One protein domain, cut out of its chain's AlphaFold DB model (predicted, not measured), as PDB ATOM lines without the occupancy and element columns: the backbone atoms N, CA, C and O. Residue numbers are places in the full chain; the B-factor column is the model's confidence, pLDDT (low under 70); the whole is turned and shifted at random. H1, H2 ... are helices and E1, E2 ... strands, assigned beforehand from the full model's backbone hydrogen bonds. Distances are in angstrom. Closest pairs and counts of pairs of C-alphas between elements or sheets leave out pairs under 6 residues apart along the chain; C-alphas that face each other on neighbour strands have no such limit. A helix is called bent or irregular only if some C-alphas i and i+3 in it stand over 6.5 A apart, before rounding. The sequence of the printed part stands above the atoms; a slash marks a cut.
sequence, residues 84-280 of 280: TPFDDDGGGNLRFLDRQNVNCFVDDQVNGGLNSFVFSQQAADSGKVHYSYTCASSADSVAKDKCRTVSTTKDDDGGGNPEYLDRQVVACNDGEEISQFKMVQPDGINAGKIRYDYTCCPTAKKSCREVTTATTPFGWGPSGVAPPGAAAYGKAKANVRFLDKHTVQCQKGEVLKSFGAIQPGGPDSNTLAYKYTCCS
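This is residues 84 to 280 of the 280 residues of an uncharacterized protein of Klebsormidium nitens (UniProt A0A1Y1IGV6). Three small antiparallel sheets are grouped as a triangle round a shared core, where the long strands E2, E5 and E9, one from each sheet, come together. Three short helices gather near one end of this body, the first residues of H1, H2 and H3 close to one another, and the long link of residues 213 to 239, with no named element, reaches out at the same end. The printed part has 197 residues, with three named helices and ten named strands in the order H1 E1 E2 E3 E4 H2 E5 E6 E7 H3 E8 E9 E10; the sheets run E1 E5 E6 E4, E3 E2 E8 and E7 E10 E9. The class is mixed, helices and strands, with under half of the residues in named elements. The whole is compact, with a radius of gyration of the C-alphas of 16.5 A, yet elongated, spanning 51 by 32 by 31 A.

After residues 84 to 93, H1 takes residues 94 to 99, beginning at C-alpha 94 at (2.337, 55.844, 7.195), and E1 residues 101 to 103. E2, residues 113 to 121, is 24.0 A long, and E3, residues 128 to 137, is 29.3 A. E4 is residues 148 to 151 and H2 residues 162 to 167; H2 is neither bent nor irregular, but only just: C-alphas 163 and 166 are 6.1 A apart. E5, residues 176 to 184, is 22.1 A long and bends by 62 degrees at residue 179. E6, residues 193 to 202, is 29.4 A long. E7 is residues 208 to 212, H3 residues 240 to 245, with C-alpha 240 at (5.911, 57.443, 11.491), and E8 residues 247 to 249. E9, residues 255 to 262, is 20.4 A long and bends by 51 degrees at residue 258. E10, residues 271 to 279, is 26.7 A long and ends with C-alpha 279 at (-6.592, 42.051, 30.364).

In the largest sheet E1 and E5 pair through N 102 and O 181, 3.1 A, the hairpin E5 and E6 through N 182 and O 197, 2.8 A, and E6 and E4 through N 150 and O 198, 2.8 A. E4, H2 and E5 form a split strand-helix-strand unit, two strands running the same way with E6 between them, and its crossover is right-handed. H1 is on this sheet at a height of 4.9 A; its closest C-alphas to E5 are those of Asp 98 and Met 183, 4.8 A. In the second sheet the hairpin E2 and E3 has N 120 and O 130 at 2.8 A, and E2 and E8 have N 117 and O 248 at 2.9 A. H3 is on it at a height of 5.9 A, only just over E2 with 3 of its C-alphas, and runs across the strands at 66 degrees to E2 on the local plane. In the third sheet E7 and E10 have N 211 and O 276 at 2.8 A, and the hairpin E9 and E10 has N 262 and O 273 at 2.8 A. H2 stands at this sheet's level, and the closest C-alphas of H2 and E9 are those of Asp 166 and Ala 261, 4.4 A. The three form a stack of sheets, face to face in turn: E7 E10 E9 faces E1 E5 E6 E4, with best planes 45 degrees apart, and E3 E2 E8, with best planes 33 degrees apart. The closest C-alphas of E2 and E5 are those of Gly 113 and Ser 179, 4.6 A, and of E5 and E9 those of Glu 177 and Lys 257, 4.5 A. H1 and H2 are close but not clearly touching, about perpendicular at 81 degrees, the C-alphas of Leu 94 and Pro 162 being closest at 5.1 A. In H1, H2 and H3 alike 0 of 2 O i to N i+4 pairs are within hydrogen-bond range, but 3 of 3 O i to N i+3 pairs are.

The two C-alphas farthest apart are those of Ala 139 and Ser 223, 51.8 A. The printed part has no cut and ends at residue 280, the chain's last. The link E7 to H3, 27 residues, is long. The mean pLDDT of the printed part is 87.8, and residues 107 to 110, 139 to 141, 220 to 237 and 268 are under 70.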
ATOM      1  N   THR A  84       9.535  42.301  13.756       96.88
ATOM      2  CA  THR A  84       9.267  42.269  12.316       96.88
ATOM      3  C   THR A  84      10.573  42.520  11.547       96.88
ATOM      4  O   THR A  84      11.517  43.090  12.104       96.88
ATOM      5  N   PRO A  85      10.682  42.093  10.277       95.62
ATOM      6  CA  PRO A  85      11.850  42.417   9.469       95.62
ATOM      7  C   PRO A  85      12.050  43.931   9.356       95.62
ATOM      8  O   PRO A  85      11.086  44.687   9.230       95.62
ATOM      9  N   PHE A  86      13.309  44.363   9.344       95.25
ATOM     10  CA  PHE A  86      13.635  45.742   9.006       95.25
ATOM     11  C   PHE A  86      13.183  46.058   7.582       95.25
ATOM     12  O   PHE A  86      13.542  45.351   6.640       95.25
ATOM     13  N   ASP A  87      12.462  47.161   7.423       94.81
ATOM     14  CA  ASP A  87      12.053  47.677   6.119       94.81
ATOM     15  C   ASP A  87      12.270  49.189   6.045       94.81
ATOM     16  O   ASP A  87      12.578  49.840   7.041       94.81
ATOM     17  N   ASP A  88      12.165  49.735   4.841       92.00
ATOM     18  CA  ASP A  88      12.209  51.165   4.593       92.00
ATOM     19  C   ASP A  88      11.121  51.909   5.374       92.00
ATOM     20  O   ASP A  88       9.969  51.478   5.426       92.00
ATOM     21  N   ASP A  89      11.482  53.043   5.965       87.81
ATOM     22  CA  ASP A  89      10.541  53.907   6.676       87.81
ATOM     23  C   ASP A  89       9.674  54.756   5.733       87.81
ATOM     24  O   ASP A  89       8.829  55.530   6.191       87.81
ATOM     25  N   GLY A  90       9.919  54.666   4.423       88.81
ATOM     26  CA  GLY A  90       9.203  55.420   3.410       88.81
ATOM     27  C   GLY A  90       9.387  56.920   3.542       88.81
ATOM     28  O   GLY A  90       8.470  57.668   3.208       88.81
ATOM     29  N   GLY A  91      10.508  57.366   4.118       85.69
ATOM     30  CA  GLY A  91      10.727  58.767   4.462       85.69
ATOM     31  C   GLY A  91       9.763  59.297   5.525       85.69
ATOM     32  O   GLY A  91       9.618  60.513   5.644       85.69
ATOM     33  N   GLY A  92       9.095  58.420   6.282       86.38
ATOM     34  CA  GLY A  92       8.101  58.782   7.292       86.38
ATOM     35  C   GLY A  92       6.646  58.538   6.915       86.38
ATOM     36  O   GLY A  92       5.770  58.891   7.706       86.38
ATOM     37  N   ASN A  93       6.380  57.980   5.736       89.38
ATOM     38  CA  ASN A  93       5.027  57.772   5.239       89.38
ATOM     39  C   ASN A  93       4.328  56.619   5.971       89.38
ATOM     40  O   ASN A  93       4.828  55.492   5.972       89.38
ATOM     41  N   LEU A  94       3.124  56.866   6.499       92.12
ATOM     42  CA  LEU A  94       2.337  55.844   7.195       92.12
ATOM     43  C   LEU A  94       2.103  54.585   6.364       92.12
ATOM     44  O   LEU A  94       2.062  53.494   6.923       92.12
ATOM     45  N   ARG A  95       2.001  54.706   5.034       93.81
ATOM     46  CA  ARG A  95       1.715  53.582   4.133       93.81
ATOM     47  C   ARG A  95       2.728  52.448   4.275       93.81
ATOM     48  O   ARG A  95       2.350  51.309   4.066       93.81
ATOM     49  N   PHE A  96       3.965  52.730   4.689       94.06
ATOM     50  CA  PHE A  96       5.029  51.728   4.840       94.06
ATOM     51  C   PHE A  96       4.882  50.858   6.093       94.06
ATOM     52  O   PHE A  96       5.534  49.818   6.207       94.06
ATOM     53  N   LEU A  97       3.967  51.213   7.002       95.75
ATOM     54  CA  LEU A  97       3.547  50.303   8.065       95.75
ATOM     55  C   LEU A  97       2.887  49.037   7.498       95.75
ATOM     56  O   LEU A  97       2.820  48.029   8.197       95.75
ATOM     57  N   ASP A  98       2.468  49.038   6.225       95.94
ATOM     58  CA  ASP A  98       1.895  47.866   5.561       95.94
ATOM     59  C   ASP A  98       2.866  46.703   5.322       95.94
ATOM     60  O   ASP A  98       2.463  45.594   4.958       95.94
ATOM     61  N   ARG A  99       4.154  46.926   5.564       96.00
ATOM     62  CA  ARG A  99       5.206  45.905   5.485       96.00
ATOM     63  C   ARG A  99       5.401  45.184   6.811       96.00
ATOM     64  O   ARG A  99       5.984  44.105   6.859       96.00
ATOM     65  N   GLN A 100       4.867  45.761   7.880       97.00
ATOM     66  CA  GLN A 100       5.114  45.345   9.243       97.00
ATOM     67  C   GLN A 100       3.989  44.425   9.731       97.00
ATOM     68  O   GLN A 100       2.844  44.845   9.882       97.00
ATOM     69  N   ASN A 101       4.307  43.147   9.947       97.69
ATOM     70  CA  ASN A 101       3.348  42.129  10.382       97.69
ATOM     71  C   ASN A 101       3.697  41.611  11.781       97.69
ATOM     72  O   ASN A 101       4.499  40.685  11.904       97.69
ATOM     73  N   VAL A 102       3.094  42.194  12.817       97.81
ATOM     74  CA  VAL A 102       3.246  41.717  14.199       97.81
ATOM     75  C   VAL A 102       2.419  40.451  14.355       97.81
ATOM     76  O   VAL A 102       1.207  40.497  14.165       97.81
ATOM     77  N   ASN A 103       3.067  39.324  14.654       95.38
ATOM     78  CA  ASN A 103       2.448  38.003  14.617       95.38
ATOM     79  C   ASN A 103       2.983  37.097  15.737       95.38
ATOM     80  O   ASN A 103       4.169  36.769  15.732       95.38
ATOM     81  N   CYS A 104       2.099  36.659  16.637       93.19
ATOM     82  CA  CYS A 104       2.382  35.725  17.733       93.19
ATOM     83  C   CYS A 104       2.129  34.250  17.376       93.19
ATOM     84  O   CYS A 104       1.870  33.442  18.256       93.19
ATOM     85  N   PHE A 105       2.171  33.901  16.086       89.31
ATOM     86  CA  PHE A 105       2.110  32.520  15.584       89.31
ATOM     87  C   PHE A 105       3.361  32.153  14.770       89.31
ATOM     88  O   PHE A 105       3.268  31.429  13.776       89.31
ATOM     89  N   VAL A 106       4.502  32.777  15.070       78.25
ATOM     90  CA  VAL A 106       5.738  32.627  14.279       78.25
ATOM     91  C   VAL A 106       6.635  31.494  14.766       78.25
ATOM     92  O   VAL A 106       7.531  31.094  14.024       78.25
ATOM     93  N   ASP A 107       6.389  30.960  15.960       69.56
ATOM     94  CA  ASP A 107       7.085  29.791  16.481       69.56
ATOM     95  C   ASP A 107       6.104  28.754  17.049       69.56
ATOM     96  O   ASP A 107       4.951  29.047  17.361       69.56
ATOM     97  N   ASP A 108       6.575  27.512  17.152       66.12
ATOM     98  CA  ASP A 108       5.816  26.410  17.750       66.12
ATOM     99  C   ASP A 108       5.800  26.483  19.293       66.12
ATOM    100  O   ASP A 108       5.240  25.599  19.946       66.12
ATOM    101  N   GLN A 109       6.449  27.491  19.896       59.88
ATOM    102  CA  GLN A 109       6.623  27.611  21.349       59.88
ATOM    103  C   GLN A 109       5.578  28.524  22.000       59.88
ATOM    104  O   GLN A 109       5.240  28.339  23.171       59.88
ATOM    105  N   VAL A 110       5.034  29.477  21.249       67.69
ATOM    106  CA  VAL A 110       4.075  30.473  21.712       67.69
ATOM    107  C   VAL A 110       2.976  30.601  20.668       67.69
ATOM    108  O   VAL A 110       3.131  31.248  19.641       67.69
ATOM    109  N   ASN A 111       1.817  30.018  20.968       74.00
ATOM    110  CA  ASN A 111       0.549  30.497  20.427       74.00
ATOM    111  C   ASN A 111      -0.039  31.396  21.505       74.00
ATOM    112  O   ASN A 111      -0.336  30.901  22.585       74.00
ATOM    113  N   GLY A 112      -0.143  32.704  21.304       79.44
ATOM    114  CA  GLY A 112      -0.517  33.559  22.428       79.44
ATOM    115  C   GLY A 112      -0.936  34.966  22.064       79.44
ATOM    116  O   GLY A 112      -0.929  35.370  20.897       79.44
ATOM    117  N   GLY A 113      -1.326  35.700  23.092       92.00
ATOM    118  CA  GLY A 113      -1.702  37.095  23.009       92.00
ATOM    119  C   GLY A 113      -0.471  37.980  22.927       92.00
ATOM    120  O   GLY A 113       0.577  37.719  23.519       92.00
ATOM    121  N   LEU A 114      -0.602  39.076  22.204       95.88
ATOM    122  CA  LEU A 114       0.370  40.146  22.202       95.88
ATOM    123  C   LEU A 114       0.385  40.787  23.591       95.88
ATOM    124  O   LEU A 114      -0.649  41.234  24.079       95.88
ATOM    125  N   ASN A 115       1.542  40.851  24.234       96.44
ATOM    126  CA  ASN A 115       1.700  41.553  25.506       96.44
ATOM    127  C   ASN A 115       2.201  42.984  25.289       96.44
ATOM    128  O   ASN A 115       1.780  43.907  25.992       96.44
ATOM    129  N   SER A 116       3.081  43.174  24.305       98.06
ATOM    130  CA  SER A 116       3.672  44.475  24.030       98.06
ATOM    131  C   SER A 116       4.053  44.667  22.573       98.06
ATOM    132  O   SER A 116       4.303  43.705  21.849       98.06
ATOM    133  N   PHE A 117       4.136  45.927  22.159       98.50
ATOM    134  CA  PHE A 117       4.822  46.316  20.937       98.50
ATOM    135  C   PHE A 117       5.357  47.749  21.029       98.50
ATOM    136  O   PHE A 117       4.814  48.613  21.725       98.50
ATOM    137  N   VAL A 118       6.416  48.009  20.271       97.62
ATOM    138  CA  VAL A 118       6.997  49.335  20.053       97.62
ATOM    139  C   VAL A 118       7.509  49.426  18.620       97.62
ATOM    140  O   VAL A 118       8.097  48.477  18.101       97.62
ATOM    141  N   PHE A 119       7.255  50.555  17.958       95.44
ATOM    142  CA  PHE A 119       7.835  50.846  16.650       95.44
ATOM    143  C   PHE A 119       9.249  51.395  16.843       95.44
ATOM    144  O   PHE A 119       9.444  52.293  17.646       95.44
ATOM    145  N   SER A 120      10.241  50.886  16.123       91.50
ATOM    146  CA  SER A 120      11.646  51.205  16.385       91.50
ATOM    147  C   SER A 120      12.443  51.357  15.099       91.50
ATOM    148  O   SER A 120      12.241  50.640  14.117       91.50
ATOM    149  N   GLN A 121      13.420  52.263  15.126       87.31
ATOM    150  CA  GLN A 121      14.425  52.405  14.073       87.31
ATOM    151  C   GLN A 121      15.616  51.473  14.349       87.31
ATOM    152  O   GLN A 121      15.969  51.246  15.504       87.31
ATOM    153  N   GLN A 122      16.261  50.951  13.301       83.69
ATOM    154  CA  GLN A 122      17.480  50.134  13.451       83.69
ATOM    155  C   GLN A 122      18.627  50.928  14.089       83.69
ATOM    156  O   GLN A 122      19.361  50.435  14.940       83.69
ATOM    157  N   ALA A 123      18.780  52.163  13.626       79.50
ATOM    158  CA  ALA A 123      19.666  53.182  14.152       79.50
ATOM    159  C   ALA A 123      19.030  54.537  13.824       79.50
ATOM    160  O   ALA A 123      18.208  54.626  12.907       79.50
ATOM    161  N   ALA A 124      19.404  55.586  14.556       75.56
ATOM    162  CA  ALA A 124      18.933  56.932  14.253       75.56
ATOM    163  C   ALA A 124      19.217  57.270  12.780       75.56
ATOM    164  O   ALA A 124      20.337  57.090  12.302       75.56
ATOM    165  N   ASP A 125      18.181  57.712  12.068       71.06
ATOM    166  CA  ASP A 125      18.252  58.145  10.671       71.06
ATOM    167  C   ASP A 125      18.703  57.082   9.654       71.06
ATOM    168  O   ASP A 125      19.039  57.417   8.519       71.06
ATOM    169  N   SER A 126      18.637  55.788   9.994       81.25
ATOM    170  CA  SER A 126      18.971  54.709   9.047       81.25
ATOM    171  C   SER A 126      17.981  54.580   7.882       81.25
ATOM    172  O   SER A 126      18.266  53.885   6.906       81.25
ATOM    173  N   GLY A 127      16.792  55.184   8.006       85.44
ATOM    174  CA  GLY A 127      15.665  54.944   7.101       85.44
ATOM    175  C   GLY A 127      15.118  53.518   7.194       85.44
ATOM    176  O   GLY A 127      14.397  53.088   6.299       85.44
ATOM    177  N   LYS A 128      15.486  52.760   8.242       90.94
ATOM    178  CA  LYS A 128      15.031  51.386   8.477       90.94
ATOM    179  C   LYS A 128      14.290  51.252   9.794       90.94
ATOM    180  O   LYS A 128      14.807  51.630  10.846       90.94
ATOM    181  N   VAL A 129      13.100  50.670   9.721       93.38
ATOM    182  CA  VAL A 129      12.133  50.551  10.814       93.38
ATOM    183  C   VAL A 129      11.601  49.129  10.945       93.38
ATOM    184  O   VAL A 129      11.636  48.351   9.992       93.38
ATOM    185  N   HIS A 130      11.108  48.804  12.136       97.06
ATOM    186  CA  HIS A 130      10.435  47.550  12.468       97.06
ATOM    187  C   HIS A 130       9.555  47.738  13.714       97.06
ATOM    188  O   HIS A 130       9.652  48.761  14.390       97.06
ATOM    189  N   TYR A 131       8.733  46.747  14.054       97.94
ATOM    190  CA  TYR A 131       8.212  46.586  15.410       97.94
ATOM    191  C   TYR A 131       9.082  45.603  16.184       97.94
ATOM    192  O   TYR A 131       9.376  44.516  15.684       97.94
ATOM    193  N   SER A 132       9.420  45.955  17.419       97.56
ATOM    194  CA  SER A 132       9.800  44.991  18.453       97.56
ATOM    195  C   SER A 132       8.547  44.670  19.265       97.56
ATOM    196  O   SER A 132       7.788  45.583  19.599       97.56
ATOM    197  N   TYR A 133       8.288  43.399  19.546       97.38
ATOM    198  CA  TYR A 133       7.061  42.988  20.220       97.38
ATOM    199  C   TYR A 133       7.258  41.729  21.055       97.38
ATOM    200  O   TYR A 133       8.060  40.873  20.696       97.38
ATOM    201  N   THR A 134       6.506  41.608  22.144       95.69
ATOM    202  CA  THR A 134       6.540  40.434  23.021       95.69
ATOM    203  C   THR A 134       5.203  39.714  22.952       95.69
ATOM    204  O   THR A 134       4.144  40.311  23.176       95.69
ATOM    205  N   CYS A 135       5.252  38.418  22.679       94.19
ATOM    206  CA  CYS A 135       4.106  37.525  22.752       94.19
ATOM    207  C   CYS A 135       4.095  36.820  24.108       94.19
ATOM    208  O   CYS A 135       5.147  36.433  24.616       94.19
ATOM    209  N   ALA A 136       2.911  36.669  24.693       90.38
ATOM    210  CA  ALA A 136       2.695  35.948  25.937       90.38
ATOM    211  C   ALA A 136       1.849  34.700  25.675       90.38
ATOM    212  O   ALA A 136       0.767  34.797  25.098       90.38
ATOM    213  N   SER A 137       2.316  33.537  26.125       81.88
ATOM    214  CA  SER A 137       1.530  32.301  26.167       81.88
ATOM    215  C   SER A 137       1.337  31.809  27.595       81.88
ATOM    216  O   SER A 137       2.152  32.054  28.483       81.88
ATOM    217  N   SER A 138       0.241  31.087  27.814       70.19
ATOM    218  CA  SER A 138      -0.071  30.386  29.064       70.19
ATOM    219  C   SER A 138      -0.584  28.977  28.744       70.19
ATOM    220  O   SER A 138      -0.713  28.620  27.576       70.19
ATOM    221  N   ALA A 139      -0.913  28.154  29.746       65.94
ATOM    222  CA  ALA A 139      -1.599  26.874  29.490       65.94
ATOM    223  C   ALA A 139      -2.917  27.056  28.718       65.94
ATOM    224  O   ALA A 139      -3.344  26.140  28.020       65.94
ATOM    225  N   ASP A 140      -3.532  28.233  28.840       65.06
ATOM    226  CA  ASP A 140      -4.816  28.569  28.224       65.06
ATOM    227  C   ASP A 140      -4.661  29.165  26.817       65.06
ATOM    228  O   ASP A 140      -5.642  29.571  26.195       65.06
ATOM    229  N   SER A 141      -3.429  29.221  26.311       69.38
ATOM    230  CA  SER A 141      -3.113  29.658  24.961       69.38
ATOM    231  C   SER A 141      -3.875  28.869  23.908       69.38
ATOM    232  O   SER A 141      -3.799  27.639  23.833       69.38
ATOM    233  N   VAL A 142      -4.592  29.592  23.055       70.44
ATOM    234  CA  VAL A 142      -5.500  28.977  22.095       70.44
ATOM    235  C   VAL A 142      -4.808  28.761  20.752       70.44
ATOM    236  O   VAL A 142      -4.087  29.618  20.244       70.44
ATOM    237  N   ALA A 143      -5.053  27.595  20.156       76.56
ATOM    238  CA  ALA A 143      -4.600  27.294  18.809       76.56
ATOM    239  C   ALA A 143      -5.213  28.266  17.783       76.56
ATOM    240  O   ALA A 143      -6.380  28.659  17.870       76.56
ATOM    241  N   LYS A 144      -4.415  28.624  16.768       82.25
ATOM    242  CA  LYS A 144      -4.775  29.603  15.731       82.25
ATOM    243  C   LYS A 144      -6.106  29.305  15.024       82.25
ATOM    244  O   LYS A 144      -6.775  30.231  14.576       82.25
ATOM    245  N   ASP A 145      -6.505  28.037  14.929       84.31
ATOM    246  CA  ASP A 145      -7.751  27.602  14.284       84.31
ATOM    247  C   ASP A 145      -9.024  28.051  15.022       84.31
ATOM    248  O   ASP A 145     -10.109  28.018  14.442       84.31
ATOM    249  N   LYS A 146      -8.916  28.475  16.288       89.25
ATOM    250  CA  LYS A 146     -10.035  29.052  17.055       89.25
ATOM    251  C   LYS A 146     -10.073  30.573  17.018       89.25
ATOM    252  O   LYS A 146     -11.018  31.165  17.535       89.25
ATOM    253  N   CYS A 147      -9.053  31.201  16.452       93.44
ATOM    254  CA  CYS A 147      -8.987  32.644  16.358       93.44
ATOM    255  C   CYS A 147      -9.823  33.141  15.178       93.44
ATOM    256  O   CYS A 147      -9.985  32.460  14.163       93.44
ATOM    257  N   ARG A 148     -10.334  34.365  15.289       95.62
ATOM    258  CA  ARG A 148     -11.027  35.058  14.201       95.62
ATOM    259  C   ARG A 148     -10.144  36.154  13.627       95.62
ATOM    260  O   ARG A 148      -9.463  36.864  14.364       95.62
ATOM    261  N   THR A 149     -10.210  36.335  12.316       96.88
ATOM    262  CA  THR A 149      -9.587  37.474  11.636       96.88
ATOM    263  C   THR A 149     -10.626  38.558  11.406       96.88
ATOM    264  O   THR A 149     -11.777  38.281  11.070       96.88
ATOM    265  N   VAL A 150     -10.213  39.798  11.610       98.12
ATOM    266  CA  VAL A 150     -11.058  40.986  11.633       98.12
ATOM    267  C   VAL A 150     -10.321  42.100  10.907       98.12
ATOM    268  O   VAL A 150      -9.094  42.088  10.817       98.12
ATOM    269  N   SER A 151     -11.066  43.086  10.429       98.56
ATOM    270  CA  SER A 151     -10.490  44.317   9.913       98.56
ATOM    271  C   SER A 151     -11.148  45.515  10.572       98.56
ATOM    272  O   SER A 151     -12.344  45.486  10.868       98.56
ATOM    273  N   THR A 152     -10.389  46.586  10.770       98.62
ATOM    274  CA  THR A 152     -10.985  47.896  11.032       98.62
ATOM    275  C   THR A 152     -11.688  48.407   9.773       98.62
ATOM    276  O   THR A 152     -11.492  47.902   8.658       98.62
ATOM    277  N   THR A 153     -12.536  49.419   9.943       97.75
ATOM    278  CA  THR A 153     -13.160  50.105   8.810       97.75
ATOM    279  C   THR A 153     -12.085  50.751   7.940       97.75
ATOM    280  O   THR A 153     -11.135  51.355   8.440       97.75
ATOM    281  N   LYS A 154     -12.247  50.630   6.620       97.44
ATOM    282  CA  LYS A 154     -11.397  51.336   5.660       97.44
ATOM    283  C   LYS A 154     -11.561  52.841   5.849       97.44
ATOM    284  O   LYS A 154     -12.685  53.332   5.785       97.44
ATOM    285  N   ASP A 155     -10.458  53.561   5.995       97.25
ATOM    286  CA  ASP A 155     -10.458  55.024   6.066       97.25
ATOM    287  C   ASP A 155      -9.358  55.604   5.175       97.25
ATOM    288  O   ASP A 155      -8.544  54.875   4.606       97.25
ATOM    289  N   ASP A 156      -9.395  56.918   4.996       95.06
ATOM    290  CA  ASP A 156      -8.380  57.678   4.290       95.06
ATOM    291  C   ASP A 156      -7.000  57.532   4.935       95.06
ATOM    292  O   ASP A 156      -6.872  57.457   6.155       95.06
ATOM    293  N   ASP A 157      -5.965  57.503   4.103       93.19
ATOM    294  CA  ASP A 157      -4.582  57.455   4.569       93.19
ATOM    295  C   ASP A 157      -3.944  58.834   4.753       93.19
ATOM    296  O   ASP A 157      -2.746  58.933   5.030       93.19
ATOM    297  N   GLY A 158      -4.701  59.912   4.540       90.56
ATOM    298  CA  GLY A 158      -4.223  61.268   4.760       90.56
ATOM    299  C   GLY A 158      -3.045  61.666   3.883       90.56
ATOM    300  O   GLY A 158      -2.243  62.511   4.281       90.56
ATOM    301  N   GLY A 159      -2.861  61.006   2.735       89.12
ATOM    302  CA  GLY A 159      -1.677  61.187   1.899       89.12
ATOM    303  C   GLY A 159      -0.387  60.665   2.540       89.12
ATOM    304  O   GLY A 159       0.699  61.103   2.158       89.12
ATOM    305  N   GLY A 160      -0.484  59.751   3.508       89.38
ATOM    306  CA  GLY A 160       0.659  59.209   4.239       89.38
ATOM    307  C   GLY A 160       0.915  59.837   5.612       89.38
ATOM    308  O   GLY A 160       1.932  59.514   6.226       89.38
ATOM    309  N   ASN A 161       0.029  60.710   6.107       88.62
ATOM    310  CA  ASN A 161       0.163  61.347   7.421       88.62
ATOM    311  C   ASN A 161      -0.249  60.413   8.591       88.62
ATOM    312  O   ASN A 161      -1.430  60.074   8.694       88.62
ATOM    313  N   PRO A 162       0.665  60.041   9.514       88.81
ATOM    314  CA  PRO A 162       0.366  59.134  10.627       88.81
ATOM    315  C   PRO A 162      -0.727  59.612  11.596       88.81
ATOM    316  O   PRO A 162      -1.208  58.793  12.373       88.81
ATOM    317  N   GLU A 163      -1.167  60.875  11.555       88.50
ATOM    318  CA  GLU A 163      -2.318  61.335  12.352       88.50
ATOM    319  C   GLU A 163      -3.591  60.516  12.069       88.50
ATOM    320  O   GLU A 163      -4.362  60.257  12.985       88.50
ATOM    321  N   TYR A 164      -3.760  60.008  10.840       92.19
ATOM    322  CA  TYR A 164      -4.925  59.215  10.421       92.19
ATOM    323  C   TYR A 164      -4.991  57.821  11.065       92.19
ATOM    324  O   TYR A 164      -5.993  57.115  10.924       92.19
ATOM    325  N   LEU A 165      -3.949  57.419  11.800       94.06
ATOM    326  CA  LEU A 165      -3.997  56.229  12.646       94.06
ATOM    327  C   LEU A 165      -5.018  56.374  13.782       94.06
ATOM    328  O   LEU A 165      -5.466  55.362  14.316       94.06
ATOM    329  N   ASP A 166      -5.421  57.594  14.144       93.19
ATOM    330  CA  ASP A 166      -6.410  57.829  15.199       93.19
ATOM    331  C   ASP A 166      -7.831  57.339  14.861       93.19
ATOM    332  O   ASP A 166      -8.658  57.120  15.746       93.19
ATOM    333  N   ARG A 167      -8.099  57.090  13.576       95.44
ATOM    334  CA  ARG A 167      -9.350  56.498  13.066       95.44
ATOM    335  C   ARG A 167      -9.336  54.975  13.110       95.44
ATOM    336  O   ARG A 167     -10.350  54.328  12.853       95.44
ATOM    337  N   GLN A 168      -8.176  54.391  13.390       97.56
ATOM    338  CA  GLN A 168      -7.916  52.968  13.279       97.56
ATOM    339  C   GLN A 168      -7.831  52.339  14.671       97.56
ATOM    340  O   GLN A 168      -6.756  52.194  15.251       97.56
ATOM    341  N   VAL A 169      -8.986  51.948  15.211       98.25
ATOM    342  CA  VAL A 169      -9.066  51.271  16.513       98.25
ATOM    343  C   VAL A 169      -9.097  49.759  16.312       98.25
ATOM    344  O   VAL A 169     -10.082  49.209  15.820       98.25
ATOM    345  N   VAL A 170      -8.028  49.082  16.728       98.75
ATOM    346  CA  VAL A 170      -7.946  47.619  16.764       98.75
ATOM    347  C   VAL A 170      -8.517  47.140  18.094       98.75
ATOM    348  O   VAL A 170      -8.006  47.510  19.150       98.75
ATOM    349  N   ALA A 171      -9.576  46.328  18.068       98.56
ATOM    350  CA  ALA A 171     -10.232  45.863  19.287       98.56
ATOM    351  C   ALA A 171     -10.835  44.462  19.135       98.56
ATOM    352  O   ALA A 171     -11.626  44.199  18.228       98.56
ATOM    353  N   CYS A 172     -10.494  43.579  20.070       98.12
ATOM    354  CA  CYS A 172     -11.133  42.280  20.226       98.12
ATOM    355  C   CYS A 172     -12.339  42.348  21.178       98.12
ATOM    356  O   CYS A 172     -12.491  43.302  21.950       98.12
ATOM    357  N   ASN A 173     -13.216  41.343  21.100       97.12
ATOM    358  CA  ASN A 173     -14.403  41.268  21.947       97.12
ATOM    359  C   ASN A 173     -14.012  40.892  23.384       97.12
ATOM    360  O   ASN A 173     -12.856  40.597  23.688       97.12
ATOM    361  N   ASP A 174     -14.980  40.903  24.297       94.56
ATOM    362  CA  ASP A 174     -14.772  40.364  25.641       94.56
ATOM    363  C   ASP A 174     -14.395  38.878  25.584       94.56
ATOM    364  O   ASP A 174     -14.991  38.106  24.835       94.56
ATOM    365  N   GLY A 175     -13.409  38.481  26.395       91.50
ATOM    366  CA  GLY A 175     -12.864  37.122  26.369       91.50
ATOM    367  C   GLY A 175     -11.984  36.835  25.152       91.50
ATOM    368  O   GLY A 175     -11.767  35.668  24.835       91.50
ATOM    369  N   GLU A 176     -11.479  37.869  24.474       94.31
ATOM    370  CA  GLU A 176     -10.500  37.738  23.397       94.31
ATOM    371  C   GLU A 176      -9.291  38.668  23.581       94.31
ATOM    372  O   GLU A 176      -9.376  39.736  24.191       94.31
ATOM    373  N   GLU A 177      -8.171  38.269  22.987       94.81
ATOM    374  CA  GLU A 177      -6.896  38.987  22.944       94.81
ATOM    375  C   GLU A 177      -6.398  39.136  21.501       94.81
ATOM    376  O   GLU A 177      -6.742  38.343  20.622       94.81
ATOM    377  N   ILE A 178      -5.586  40.160  21.240       97.31
ATOM    378  CA  ILE A 178      -4.940  40.387  19.943       97.31
ATOM    379  C   ILE A 178      -3.718  39.477  19.851       97.31
ATOM    380  O   ILE A 178      -2.825  39.592  20.680       97.31
ATOM    381  N   SER A 179      -3.616  38.660  18.806       95.62
ATOM    382  CA  SER A 179      -2.434  37.809  18.551       95.62
ATOM    383  C   SER A 179      -1.674  38.186  17.280       95.62
ATOM    384  O   SER A 179      -0.533  37.777  17.074       95.62
ATOM    385  N   GLN A 180      -2.292  38.970  16.399       97.12
ATOM    386  CA  GLN A 180      -1.660  39.459  15.179       97.12
ATOM    387  C   GLN A 180      -2.285  40.792  14.782       97.12
ATOM    388  O   GLN A 180      -3.500  40.954  14.897       97.12
ATOM    389  N   PHE A 181      -1.489  41.714  14.250       98.62
ATOM    390  CA  PHE A 181      -2.011  42.863  13.519       98.62
ATOM    391  C   PHE A 181      -1.076  43.272  12.382       98.62
ATOM    392  O   PHE A 181       0.145  43.108  12.444       98.62
ATOM    393  N   LYS A 182      -1.672  43.845  11.341       98.44
ATOM    394  CA  LYS A 182      -0.971  44.399  10.190       98.44
ATOM    395  C   LYS A 182      -1.797  45.525   9.581       98.44
ATOM    396  O   LYS A 182      -2.966  45.329   9.258       98.44
ATOM    397  N   MET A 183      -1.196  46.698   9.393       98.12
ATOM    398  CA  MET A 183      -1.825  47.734   8.570       98.12
ATOM    399  C   MET A 183      -1.791  47.277   7.107       98.12
ATOM    400  O   MET A 183      -0.824  46.662   6.671       98.12
ATOM    401  N   VAL A 184      -2.827  47.545   6.326       97.94
ATOM    402  CA  VAL A 184      -2.869  47.207   4.902       97.94
ATOM    403  C   VAL A 184      -3.443  48.366   4.100       97.94
ATOM    404  O   VAL A 184      -4.217  49.169   4.621       97.94
ATOM    405  N   GLN A 185      -3.095  48.417   2.816       97.12
ATOM    406  CA  GLN A 185      -3.724  49.282   1.819       97.12
ATOM    407  C   GLN A 185      -4.713  48.428   1.005       97.12
ATOM    408  O   GLN A 185      -4.317  47.811   0.013       97.12
ATOM    409  N   PRO A 186      -5.982  48.300   1.443       94.62
ATOM    410  CA  PRO A 186      -6.864  47.208   1.022       94.62
ATOM    411  C   PRO A 186      -7.276  47.268  -0.452       94.62
ATOM    412  O   PRO A 186      -7.659  46.248  -1.012       94.62
ATOM    413  N   ASP A 187      -7.190  48.448  -1.066       94.38
ATOM    414  CA  ASP A 187      -7.562  48.697  -2.463       94.38
ATOM    415  C   ASP A 187      -6.323  49.046  -3.324       94.38
ATOM    416  O   ASP A 187      -6.434  49.557  -4.438       94.38
ATOM    417  N   GLY A 188      -5.124  48.752  -2.804       90.81
ATOM    418  CA  GLY A 188      -3.835  49.039  -3.433       90.81
ATOM    419  C   GLY A 188      -3.266  50.423  -3.096       90.81
ATOM    420  O   GLY A 188      -3.959  51.316  -2.611       90.81
ATOM    421  N   ILE A 189      -1.974  50.612  -3.392       84.31
ATOM    422  CA  ILE A 189      -1.166  51.769  -2.947       84.31
ATOM    423  C   ILE A 189      -1.643  53.142  -3.456       84.31
ATOM    424  O   ILE A 189      -1.303  54.181  -2.893       84.31
ATOM    425  N   ASN A 190      -2.443  53.158  -4.525       87.50
ATOM    426  CA  ASN A 190      -2.930  54.385  -5.161       87.50
ATOM    427  C   ASN A 190      -4.367  54.749  -4.760       87.50
ATOM    428  O   ASN A 190      -4.859  55.792  -5.178       87.50
ATOM    429  N   ALA A 191      -5.043  53.912  -3.965       92.38
ATOM    430  CA  ALA A 191      -6.438  54.134  -3.584       92.38
ATOM    431  C   ALA A 191      -6.609  55.115  -2.413       92.38
ATOM    432  O   ALA A 191      -7.726  55.554  -2.146       92.38
ATOM    433  N   GLY A 192      -5.523  55.461  -1.712       94.25
ATOM    434  CA  GLY A 192      -5.566  56.417  -0.606       94.25
ATOM    435  C   GLY A 192      -6.290  55.884   0.632       94.25
ATOM    436  O   GLY A 192      -6.893  56.665   1.366       94.25
ATOM    437  N   LYS A 193      -6.324  54.556   0.820       97.12
ATOM    438  CA  LYS A 193      -7.053  53.904   1.913       97.12
ATOM    439  C   LYS A 193      -6.158  53.002   2.735       97.12
ATOM    440  O   LYS A 193      -5.312  52.294   2.192       97.12
ATOM    441  N   ILE A 194      -6.437  52.974   4.031       97.88
ATOM    442  CA  ILE A 194      -5.839  52.064   5.001       97.88
ATOM    443  C   ILE A 194      -6.901  51.381   5.851       97.88
ATOM    444  O   ILE A 194      -8.031  51.853   5.989       97.88
ATOM    445  N   ARG A 195      -6.505  50.251   6.430       98.31
ATOM    446  CA  ARG A 195      -7.139  49.621   7.590       98.31
ATOM    447  C   ARG A 195      -6.106  48.753   8.310       98.31
ATOM    448  O   ARG A 195      -5.058  48.462   7.739       98.31
ATOM    449  N   TYR A 196      -6.414  48.282   9.507       98.75
ATOM    450  CA  TYR A 196      -5.712  47.157  10.113       98.75
ATOM    451  C   TYR A 196      -6.477  45.869   9.857       98.75
ATOM    452  O   TYR A 196      -7.678  45.808  10.107       98.75
ATOM    453  N   ASP A 197      -5.759  44.842   9.420       98.75
ATOM    454  CA  ASP A 197      -6.187  43.451   9.502       98.75
ATOM    455  C   ASP A 197      -5.547  42.849  10.761       98.75
ATOM    456  O   ASP A 197      -4.346  43.010  10.997       98.75
ATOM    457  N   TYR A 198      -6.341  42.202  11.608       98.62
ATOM    458  CA  TYR A 198      -5.890  41.692  12.901       98.62
ATOM    459  C   TYR A 198      -6.589  40.390  13.282       98.62
ATOM    460  O   TYR A 198      -7.667  40.067  12.783       98.62
ATOM    461  N   THR A 199      -5.954  39.629  14.167       97.25
ATOM    462  CA  THR A 199      -6.459  38.344  14.651       97.25
ATOM    463  C   THR A 199      -6.752  38.432  16.136       97.25
ATOM    464  O   THR A 199      -5.878  38.804  16.921       97.25
ATOM    465  N   CYS A 200      -7.977  38.056  16.494       96.56
ATOM    466  CA  CYS A 200      -8.442  37.922  17.863       96.56
ATOM    467  C   CYS A 200      -8.532  36.446  18.232       96.56
ATOM    468  O   CYS A 200      -9.176  35.674  17.516       96.56
ATOM    469  N   CYS A 201      -7.917  36.061  19.342       93.62
ATOM    470  CA  CYS A 201      -7.980  34.709  19.879       93.62
ATOM    471  C   CYS A 201      -8.762  34.694  21.189       93.62
ATOM    472  O   CYS A 201      -8.690  35.670  21.934       93.62
ATOM    473  N   PRO A 202      -9.504  33.618  21.495       91.88
ATOM    474  CA  PRO A 202     -10.131  33.477  22.799       91.88
ATOM    475  C   PRO A 202      -9.084  33.509  23.917       91.88
ATOM    476  O   PRO A 202      -7.978  33.004  23.749       91.88
ATOM    477  N   THR A 203      -9.450  34.071  25.062       88.81
ATOM    478  CA  THR A 203      -8.595  34.145  26.247       88.81
ATOM    479  C   THR A 203      -9.420  33.981  27.519       88.81
ATOM    480  O   THR A 203     -10.585  34.384  27.595       88.81
ATOM    481  N   ALA A 204      -8.820  33.383  28.548       87.75
ATOM    482  CA  ALA A 204      -9.435  33.274  29.869       87.75
ATOM    483  C   ALA A 204      -9.352  34.586  30.674       87.75
ATOM    484  O   ALA A 204     -10.005  34.707  31.713       87.75
ATOM    485  N   LYS A 205      -8.573  35.565  30.191       88.31
ATOM    486  CA  LYS A 205      -8.336  36.870  30.816       88.31
ATOM    487  C   LYS A 205      -9.588  37.746  30.691       88.31
ATOM    488  O   LYS A 205     -10.036  38.058  29.588       88.31
ATOM    489  N   LYS A 206     -10.192  38.122  31.820       89.00
ATOM    490  CA  LYS A 206     -11.500  38.818  31.864       89.00
ATOM    491  C   LYS A 206     -11.434  40.192  32.510       89.00
ATOM    492  O   LYS A 206     -12.308  41.017  32.251       89.00
ATOM    493  N   SER A 207     -10.446  40.433  33.368       94.31
ATOM    494  CA  SER A 207     -10.332  41.696  34.089       94.31
ATOM    495  C   SER A 207      -9.442  42.642  33.306       94.31
ATOM    496  O   SER A 207      -8.242  42.406  33.193       94.31
ATOM    497  N   CYS A 208     -10.023  43.709  32.764       96.69
ATOM    498  CA  CYS A 208      -9.326  44.612  31.860       96.69
ATOM    499  C   CYS A 208      -9.131  46.007  32.460       96.69
ATOM    500  O   CYS A 208     -10.000  46.517  33.168       96.69
ATOM    501  N   ARG A 209      -8.017  46.656  32.112       98.12
ATOM    502  CA  ARG A 209      -7.787  48.084  32.361       98.12
ATOM    503  C   ARG A 209      -7.391  48.809  31.086       98.12
ATOM    504  O   ARG A 209      -6.695  48.254  30.236       98.12
ATOM    505  N   GLU A 210      -7.777  50.073  31.000       98.38
ATOM    506  CA  GLU A 210      -7.294  50.977  29.963       98.38
ATOM    507  C   GLU A 210      -5.996  51.660  30.409       98.38
ATOM    508  O   GLU A 210      -5.813  52.006  31.578       98.38
ATOM    509  N   VAL A 211      -5.095  51.869  29.458       98.44
ATOM    510  CA  VAL A 211      -3.829  52.580  29.626       98.44
ATOM    511  C   VAL A 211      -3.692  53.574  28.477       98.44
ATOM    512  O   VAL A 211      -4.212  53.373  27.380       98.44
ATOM    513  N   THR A 212      -3.022  54.693  28.725       98.12
ATOM    514  CA  THR A 212      -2.692  55.674  27.689       98.12
ATOM    515  C   THR A 212      -1.218  56.023  27.800       98.12
ATOM    516  O   THR A 212      -0.719  56.250  28.903       98.12
ATOM    517  N   THR A 213      -0.501  56.013  26.677       97.00
ATOM    518  CA  THR A 213       0.902  56.443  26.654       97.00
ATOM    519  C   THR A 213       1.008  57.951  26.881       97.00
ATOM    520  O   THR A 213       0.029  58.691  26.776       97.00
ATOM    521  N   ALA A 214       2.213  58.431  27.191       93.81
ATOM    522  CA  ALA A 214       2.460  59.865  27.244       93.81
ATOM    523  C   ALA A 214       2.138  60.519  25.891       93.81
ATOM    524  O   ALA A 214       2.448  59.973  24.831       93.81
ATOM    525  N   THR A 215       1.544  61.709  25.943       91.19
ATOM    526  CA  THR A 215       1.290  62.534  24.764       91.19
ATOM    527  C   THR A 215       2.606  63.088  24.230       91.19
ATOM    528  O   THR A 215       3.306  63.810  24.943       91.19
ATOM    529  N   THR A 216       2.942  62.783  22.978       86.19
ATOM    530  CA  THR A 216       4.163  63.277  22.329       86.19
ATOM    531  C   THR A 216       3.858  63.923  20.985       86.19
ATOM    532  O   THR A 216       2.870  63.564  20.345       86.19
ATOM    533  N   PRO A 217       4.686  64.869  20.516       79.62
ATOM    534  CA  PRO A 217       4.553  65.380  19.162       79.62
ATOM    535  C   PRO A 217       4.747  64.274  18.112       79.62
ATOM    536  O   PRO A 217       5.658  63.463  18.263       79.62
ATOM    537  N   PHE A 218       3.943  64.257  17.042       75.25
ATOM    538  CA  PHE A 218       4.097  63.314  15.914       75.25
ATOM    539  C   PHE A 218       4.741  63.932  14.665       75.25
ATOM    540  O   PHE A 218       4.820  63.292  13.613       75.25
ATOM    541  N   GLY A 219       5.198  65.180  14.769       70.62
ATOM    542  CA  GLY A 219       5.833  65.915  13.683       70.62
ATOM    543  C   GLY A 219       7.004  66.768  14.149       70.62
ATOM    544  O   GLY A 219       7.220  66.976  15.348       70.62
ATOM    545  N   TRP A 220       7.768  67.280  13.182       62.75
ATOM    546  CA  TRP A 220       8.826  68.261  13.440       62.75
ATOM    547  C   TRP A 220       8.147  69.484  14.068       62.75
ATOM    548  O   TRP A 220       7.367  70.140  13.381       62.75
ATOM    549  N   GLY A 221       8.383  69.741  15.365       52.47
ATOM    550  CA  GLY A 221       7.779  70.837  16.143       52.47
ATOM    551  C   GLY A 221       7.928  72.225  15.487       52.47
ATOM    552  O   GLY A 221       8.367  72.325  14.349       52.47
ATOM    553  N   PRO A 222       7.627  73.349  16.159       51.56
ATOM    554  CA  PRO A 222       7.582  74.670  15.507       51.56
ATOM    555  C   PRO A 222       8.854  75.065  14.720       51.56
ATOM    556  O   PRO A 222       8.764  75.849  13.780       51.56
ATOM    557  N   SER A 223      10.017  74.474  15.030       51.78
ATOM    558  CA  SER A 223      11.268  74.638  14.270       51.78
ATOM    559  C   SER A 223      11.261  74.019  12.862       51.78
ATOM    560  O   SER A 223      12.073  74.405  12.029       51.78
ATOM    561  N   GLY A 224      10.382  73.054  12.571       53.56
ATOM    562  CA  GLY A 224      10.155  72.504  11.236       53.56
ATOM    563  C   GLY A 224      11.383  71.917  10.526       53.56
ATOM    564  O   GLY A 224      11.336  71.723   9.316       53.56
ATOM    565  N   VAL A 225      12.506  71.643  11.179       55.94
ATOM    566  CA  VAL A 225      13.653  71.070  10.463       55.94
ATOM    567  C   VAL A 225      13.436  69.564  10.340       55.94
ATOM    568  O   VAL A 225      13.446  68.858  11.341       55.94
ATOM    569  N   ALA A 226      13.183  69.091   9.119       59.34
ATOM    570  CA  ALA A 226      13.131  67.666   8.809       59.34
ATOM    571  C   ALA A 226      14.570  67.108   8.736       59.34
ATOM    572  O   ALA A 226      15.443  67.803   8.204       59.34
ATOM    573  N   PRO A 227      14.847  65.890   9.233       59.69
ATOM    574  CA  PRO A 227      16.115  65.215   9.024       59.69
ATOM    575  C   PRO A 227      16.410  65.087   7.530       59.69
ATOM    576  O   PRO A 227      15.476  64.982   6.723       59.69
ATOM    577  N   PRO A 228      17.692  65.039   7.141       55.88
ATOM    578  CA  PRO A 228      18.071  64.714   5.775       55.88
ATOM    579  C   PRO A 228      17.389  63.417   5.311       55.88
ATOM    580  O   PRO A 228      17.522  62.375   5.945       55.88
ATOM    581  N   GLY A 229      16.634  63.489   4.212       58.78
ATOM    582  CA  GLY A 229      15.923  62.343   3.632       58.78
ATOM    583  C   GLY A 229      14.502  62.094   4.154       58.78
ATOM    584  O   GLY A 229      13.826  61.222   3.616       58.78
ATOM    585  N   ALA A 230      14.009  62.856   5.137       62.19
ATOM    586  CA  ALA A 230      12.613  62.760   5.564       62.19
ATOM    587  C   ALA A 230      11.685  63.483   4.572       62.19
ATOM    588  O   ALA A 230      11.856  64.672   4.286       62.19
ATOM    589  N   ALA A 231      10.678  62.773   4.072       63.94
ATOM    590  CA  ALA A 231       9.607  63.369   3.291       63.94
ATOM    591  C   ALA A 231       8.564  63.987   4.239       63.94
ATOM    592  O   ALA A 231       8.285  63.466   5.319       63.94
ATOM    593  N   ALA A 232       8.022  65.145   3.863       64.88
ATOM    594  CA  ALA A 232       6.980  65.812   4.635       64.88
ATOM    595  C   ALA A 232       5.598  65.304   4.199       64.88
ATOM    596  O   ALA A 232       5.277  65.370   3.013       64.88
ATOM    597  N   TYR A 233       4.778  64.862   5.157       68.38
ATOM    598  CA  TYR A 233       3.399  64.426   4.921       68.38
ATOM    599  C   TYR A 233       2.431  65.238   5.795       68.38
ATOM    600  O   TYR A 233       2.612  65.317   7.008       68.38
ATOM    601  N   GLY A 234       1.426  65.868   5.177       61.97
ATOM    602  CA  GLY A 234       0.360  66.603   5.878       61.97
ATOM    603  C   GLY A 234       0.767  67.922   6.557       61.97
ATOM    604  O   GLY A 234       1.836  68.491   6.295       61.97
ATOM    605  N   LYS A 235      -0.127  68.456   7.409       51.91
ATOM    606  CA  LYS A 235       0.128  69.688   8.175       51.91
ATOM    607  C   LYS A 235       1.294  69.460   9.144       51.91
ATOM    608  O   LYS A 235       1.344  68.477   9.866       51.91
ATOM    609  N   ALA A 236       2.248  70.392   9.116       56.09
ATOM    610  CA  ALA A 236       3.413  70.460   9.998       56.09
ATOM    611  C   ALA A 236       4.184  69.139  10.202       56.09
ATOM    612  O   ALA A 236       4.604  68.834  11.317       56.09
ATOM    613  N   LYS A 237       4.545  68.463   9.099       67.88
ATOM    614  CA  LYS A 237       5.752  67.617   9.082       67.88
ATOM    615  C   LYS A 237       5.647  66.320   9.919       67.88
ATOM    616  O   LYS A 237       6.596  65.947  10.611       67.88
ATOM    617  N   ALA A 238       4.509  65.637   9.837       77.50
ATOM    618  CA  ALA A 238       4.255  64.372  10.522       77.50
ATOM    619  C   ALA A 238       5.091  63.203   9.962       77.50
ATOM    620  O   ALA A 238       5.375  63.164   8.761       77.50
ATOM    621  N   ASN A 239       5.505  62.260  10.819       85.19
ATOM    622  CA  ASN A 239       6.379  61.146  10.424       85.19
ATOM    623  C   ASN A 239       6.169  59.895  11.306       85.19
ATOM    624  O   ASN A 239       6.144  59.999  12.531       85.19
ATOM    625  N   VAL A 240       6.072  58.695  10.712       88.81
ATOM    626  CA  VAL A 240       5.911  57.443  11.491       88.81
ATOM    627  C   VAL A 240       7.044  57.158  12.470       88.81
ATOM    628  O   VAL A 240       6.838  56.432  13.436       88.81
ATOM    629  N   ARG A 241       8.236  57.733  12.279       87.06
ATOM    630  CA  ARG A 241       9.352  57.584  13.219       87.06
ATOM    631  C   ARG A 241       8.971  58.021  14.629       87.06
ATOM    632  O   ARG A 241       9.486  57.429  15.558       87.06
ATOM    633  N   PHE A 242       8.045  58.968  14.804       87.12
ATOM    634  CA  PHE A 242       7.596  59.405  16.133       87.12
ATOM    635  C   PHE A 242       6.753  58.366  16.882       87.12
ATOM    636  O   PHE A 242       6.570  58.495  18.092       87.12
ATOM    637  N   LEU A 243       6.294  57.306  16.207       91.75
ATOM    638  CA  LEU A 243       5.686  56.159  16.883       91.75
ATOM    639  C   LEU A 243       6.684  55.466  17.828       91.75
ATOM    640  O   LEU A 243       6.259  54.804  18.772       91.75
ATOM    641  N   ASP A 244       7.994  55.688  17.644       90.50
ATOM    642  CA  ASP A 244       9.056  55.195  18.531       90.50
ATOM    643  C   ASP A 244       9.043  55.778  19.947       90.50
ATOM    644  O   ASP A 244       9.728  55.279  20.840       90.50
ATOM    645  N   LYS A 245       8.239  56.817  20.182       91.25
ATOM    646  CA  LYS A 245       8.031  57.406  21.508       91.25
ATOM    647  C   LYS A 245       6.948  56.696  22.311       91.25
ATOM    648  O   LYS A 245       6.717  57.052  23.468       91.25
ATOM    649  N   HIS A 246       6.286  55.704  21.725       94.50
ATOM    650  CA  HIS A 246       5.185  55.003  22.356       94.50
ATOM    651  C   HIS A 246       5.485  53.518  22.511       94.50
ATOM    652  O   HIS A 246       5.631  52.781  21.539       94.50
ATOM    653  N   THR A 247       5.500  53.068  23.761       97.00
ATOM    654  CA  THR A 247       5.527  51.647  24.102       97.00
ATOM    655  C   THR A 247       4.138  51.237  24.573       97.00
ATOM    656  O   THR A 247       3.649  51.734  25.592       97.00
ATOM    657  N   VAL A 248       3.498  50.335  23.830       98.44
ATOM    658  CA  VAL A 248       2.286  49.647  24.279       98.44
ATOM    659  C   VAL A 248       2.744  48.413  25.039       98.44
ATOM    660  O   VAL A 248       3.372  47.538  24.455       98.44
ATOM    661  N   GLN A 249       2.486  48.367  26.346       97.81
ATOM    662  CA  GLN A 249       3.019  47.328  27.227       97.81
ATOM    663  C   GLN A 249       1.995  46.967  28.300       97.81
ATOM    664  O   GLN A 249       1.645  47.790  29.150       97.81
ATOM    665  N   CYS A 250       1.553  45.715  28.291       97.25
ATOM    666  CA  CYS A 250       0.764  45.152  29.376       97.25
ATOM    667  C   CYS A 250       1.662  44.649  30.516       97.25
ATOM    668  O   CYS A 250       2.862  44.419  30.337       97.25
ATOM    669  N   GLN A 251       1.101  44.520  31.722       95.62
ATOM    670  CA  GLN A 251       1.853  43.989  32.859       95.62
ATOM    671  C   GLN A 251       2.105  42.490  32.673       95.62
ATOM    672  O   GLN A 251       1.519  41.829  31.814       95.62
ATOM    673  N   LYS A 252       2.986  41.931  33.504       91.06
ATOM    674  CA  LYS A 252       3.135  40.480  33.582       91.06
ATOM    675  C   LYS A 252       1.797  39.854  33.990       91.06
ATOM    676  O   LYS A 252       1.184  40.286  34.960       91.06
ATOM    677  N   GLY A 253       1.391  38.826  33.264       89.25
ATOM    678  CA  GLY A 253       0.132  38.104  33.417       89.25
ATOM    679  C   GLY A 253      -0.968  38.596  32.488       89.25
ATOM    680  O   GLY A 253      -2.055  38.017  32.498       89.25
ATOM    681  N   GLU A 254      -0.690  39.634  31.697       93.56
ATOM    682  CA  GLU A 254      -1.678  40.304  30.869       93.56
ATOM    683  C   GLU A 254      -1.395  40.222  29.378       93.56
ATOM    684  O   GLU A 254      -0.261  40.068  28.925       93.56
ATOM    685  N   VAL A 255      -2.465  40.429  28.627       94.31
ATOM    686  CA  VAL A 255      -2.508  40.405  27.167       94.31
ATOM    687  C   VAL A 255      -3.260  41.624  26.651       94.31
ATOM    688  O   VAL A 255      -4.136  42.177  27.324       94.31
ATOM    689  N   LEU A 256      -2.907  42.060  25.449       97.62
ATOM    690  CA  LEU A 256      -3.490  43.212  24.789       97.62
ATOM    691  C   LEU A 256      -4.828  42.833  24.150       97.62
ATOM    692  O   LEU A 256      -4.896  41.948  23.302       97.62
ATOM    693  N   LYS A 257      -5.894  43.546  24.509       97.81
ATOM    694  CA  LYS A 257      -7.231  43.383  23.915       97.81
ATOM    695  C   LYS A 257      -7.526  44.423  22.839       97.81
ATOM    696  O   LYS A 257      -8.226  44.137  21.867       97.81
ATOM    697  N   SER A 258      -7.041  45.646  23.029       98.69
ATOM    698  CA  SER A 258      -7.260  46.738  22.083       98.69
ATOM    699  C   SER A 258      -6.106  47.722  22.077       98.69
ATOM    700  O   SER A 258      -5.436  47.902  23.093       98.69
ATOM    701  N   PHE A 259      -5.923  48.403  20.952       98.81
ATOM    702  CA  PHE A 259      -5.105  49.602  20.856       98.81
ATOM    703  C   PHE A 259      -5.634  50.518  19.750       98.81
ATOM    704  O   PHE A 259      -6.225  50.074  18.767       98.81
ATOM    705  N   GLY A 260      -5.393  51.811  19.901       97.94
ATOM    706  CA  GLY A 260      -5.627  52.808  18.869       97.94
ATOM    707  C   GLY A 260      -4.786  54.038  19.158       97.94
ATOM    708  O   GLY A 260      -4.544  54.373  20.324       97.94
ATOM    709  N   ALA A 261      -4.318  54.696  18.103       95.00
ATOM    710  CA  ALA A 261      -3.776  56.030  18.269       95.00
ATOM    711  C   ALA A 261      -4.918  56.994  18.628       95.00
ATOM    712  O   ALA A 261      -6.077  56.768  18.290       95.00
ATOM    713  N   ILE A 262      -4.596  58.058  19.346       94.06
ATOM    714  CA  ILE A 262      -5.507  59.157  19.654       94.06
ATOM    715  C   ILE A 262      -4.746  60.474  19.510       94.06
ATOM    716  O   ILE A 262      -3.521  60.497  19.644       94.06
ATOM    717  N   GLN A 263      -5.479  61.569  19.304       90.69
ATOM    718  CA  GLN A 263      -4.951  62.935  19.322       90.69
ATOM    719  C   GLN A 263      -5.461  63.673  20.574       90.69
ATOM    720  O   GLN A 263      -6.528  64.292  20.528       90.69
ATOM    721  N   PRO A 264      -4.758  63.609  21.726       85.56
ATOM    722  CA  PRO A 264      -5.266  64.159  22.987       85.56
ATOM    723  C   PRO A 264      -5.491  65.676  22.956       85.56
ATOM    724  O   PRO A 264      -6.380  66.175  23.641       85.56
ATOM    725  N   GLY A 265      -4.712  66.413  22.156       79.50
ATOM    726  CA  GLY A 265      -4.898  67.851  21.944       79.50
ATOM    727  C   GLY A 265      -5.995  68.212  20.932       79.50
ATOM    728  O   GLY A 265      -6.185  69.393  20.650       79.50
ATOM    729  N   GLY A 266      -6.704  67.222  20.380       78.31
ATOM    730  CA  GLY A 266      -7.701  67.388  19.325       78.31
ATOM    731  C   GLY A 266      -7.118  67.366  17.902       78.31
ATOM    732  O   GLY A 266      -5.900  67.265  17.745       78.31
ATOM    733  N   PRO A 267      -7.978  67.486  16.868       70.81
ATOM    734  CA  PRO A 267      -7.611  67.284  15.456       70.81
ATOM    735  C   PRO A 267      -6.613  68.296  14.880       70.81
ATOM    736  O   PRO A 267      -5.997  68.040  13.853       70.81
ATOM    737  N   ASP A 268      -6.483  69.465  15.514       69.69
ATOM    738  CA  ASP A 268      -5.520  70.503  15.125       69.69
ATOM    739  C   ASP A 268      -4.229  70.447  15.965       69.69
ATOM    740  O   ASP A 268      -3.359  71.314  15.841       69.69
ATOM    741  N   SER A 269      -4.098  69.456  16.855       73.19
ATOM    742  CA  SER A 269      -2.885  69.264  17.643       73.19
ATOM    743  C   SER A 269      -1.864  68.431  16.881       73.19
ATOM    744  O   SER A 269      -2.196  67.430  16.263       73.19
ATOM    745  N   ASN A 270      -0.583  68.767  17.018       76.88
ATOM    746  CA  ASN A 270       0.501  67.932  16.492       76.88
ATOM    747  C   ASN A 270       0.884  66.823  17.483       76.88
ATOM    748  O   ASN A 270       2.064  66.492  17.591       76.88
ATOM    749  N   THR A 271      -0.070  66.317  18.273       84.88
ATOM    750  CA  THR A 271       0.198  65.386  19.375       84.88
ATOM    751  C   THR A 271      -0.500  64.049  19.206       84.88
ATOM    752  O   THR A 271      -1.639  63.985  18.758       84.88
ATOM    753  N   LEU A 272       0.200  62.987  19.590       88.75
ATOM    754  CA  LEU A 272      -0.248  61.606  19.501       88.75
ATOM    755  C   LEU A 272      -0.074  60.931  20.860       88.75
ATOM    756  O   LEU A 272       0.848  61.242  21.619       88.75
ATOM    757  N   ALA A 273      -0.960  59.993  21.153       94.44
ATOM    758  CA  ALA A 273      -0.759  58.963  22.159       94.44
ATOM    759  C   ALA A 273      -1.395  57.659  21.665       94.44
ATOM    760  O   ALA A 273      -2.220  57.672  20.756       94.44
ATOM    761  N   TYR A 274      -1.057  56.541  22.296       97.38
ATOM    762  CA  TYR A 274      -1.820  55.305  22.167       97.38
ATOM    763  C   TYR A 274      -2.731  55.156  23.372       97.38
ATOM    764  O   TYR A 274      -2.264  55.239  24.508       97.38
ATOM    765  N   LYS A 275      -4.006  54.865  23.120       98.38
ATOM    766  CA  LYS A 275      -4.928  54.324  24.117       98.38
ATOM    767  C   LYS A 275      -5.072  52.825  23.873       98.38
ATOM    768  O   LYS A 275      -5.306  52.406  22.740       98.38
ATOM    769  N   TYR A 276      -4.912  52.016  24.911       98.75
ATOM    770  CA  TYR A 276      -4.936  50.561  24.790       98.75
ATOM    771  C   TYR A 276      -5.517  49.878  26.026       98.75
ATOM    772  O   TYR A 276      -5.562  50.469  27.102       98.75
ATOM    773  N   THR A 277      -5.967  48.635  25.863       98.69
ATOM    774  CA  THR A 277      -6.579  47.834  26.932       98.69
ATOM    775  C   THR A 277      -5.780  46.564  27.167       98.69
ATOM    776  O   THR A 277      -5.554  45.802  26.228       98.69
ATOM    777  N   CYS A 278      -5.418  46.314  28.423       98.00
ATOM    778  CA  CYS A 278      -4.762  45.086  28.872       98.00
ATOM    779  C   CYS A 278      -5.717  44.274  29.745       98.00
ATOM    780  O   CYS A 278      -6.425  44.871  30.556       98.00
ATOM    781  N   CYS A 279      -5.729  42.949  29.596       94.88
ATOM    782  CA  CYS A 279      -6.592  42.051  30.364       94.88
ATOM    783  C   CYS A 279      -5.789  40.979  31.111       94.88
ATOM    784  O   CYS A 279      -4.813  40.455  30.577       94.88
ATOM    785  N   SER A 280      -6.240  40.661  32.329       91.12
ATOM    786  CA  SER A 280      -5.712  39.666  33.282       91.12
ATOM    787  C   SER A 280      -6.729  38.575  33.614       91.12
ATOM    788  O   SER A 280      -7.955  38.803  33.429       91.12
TER     789      SER A 280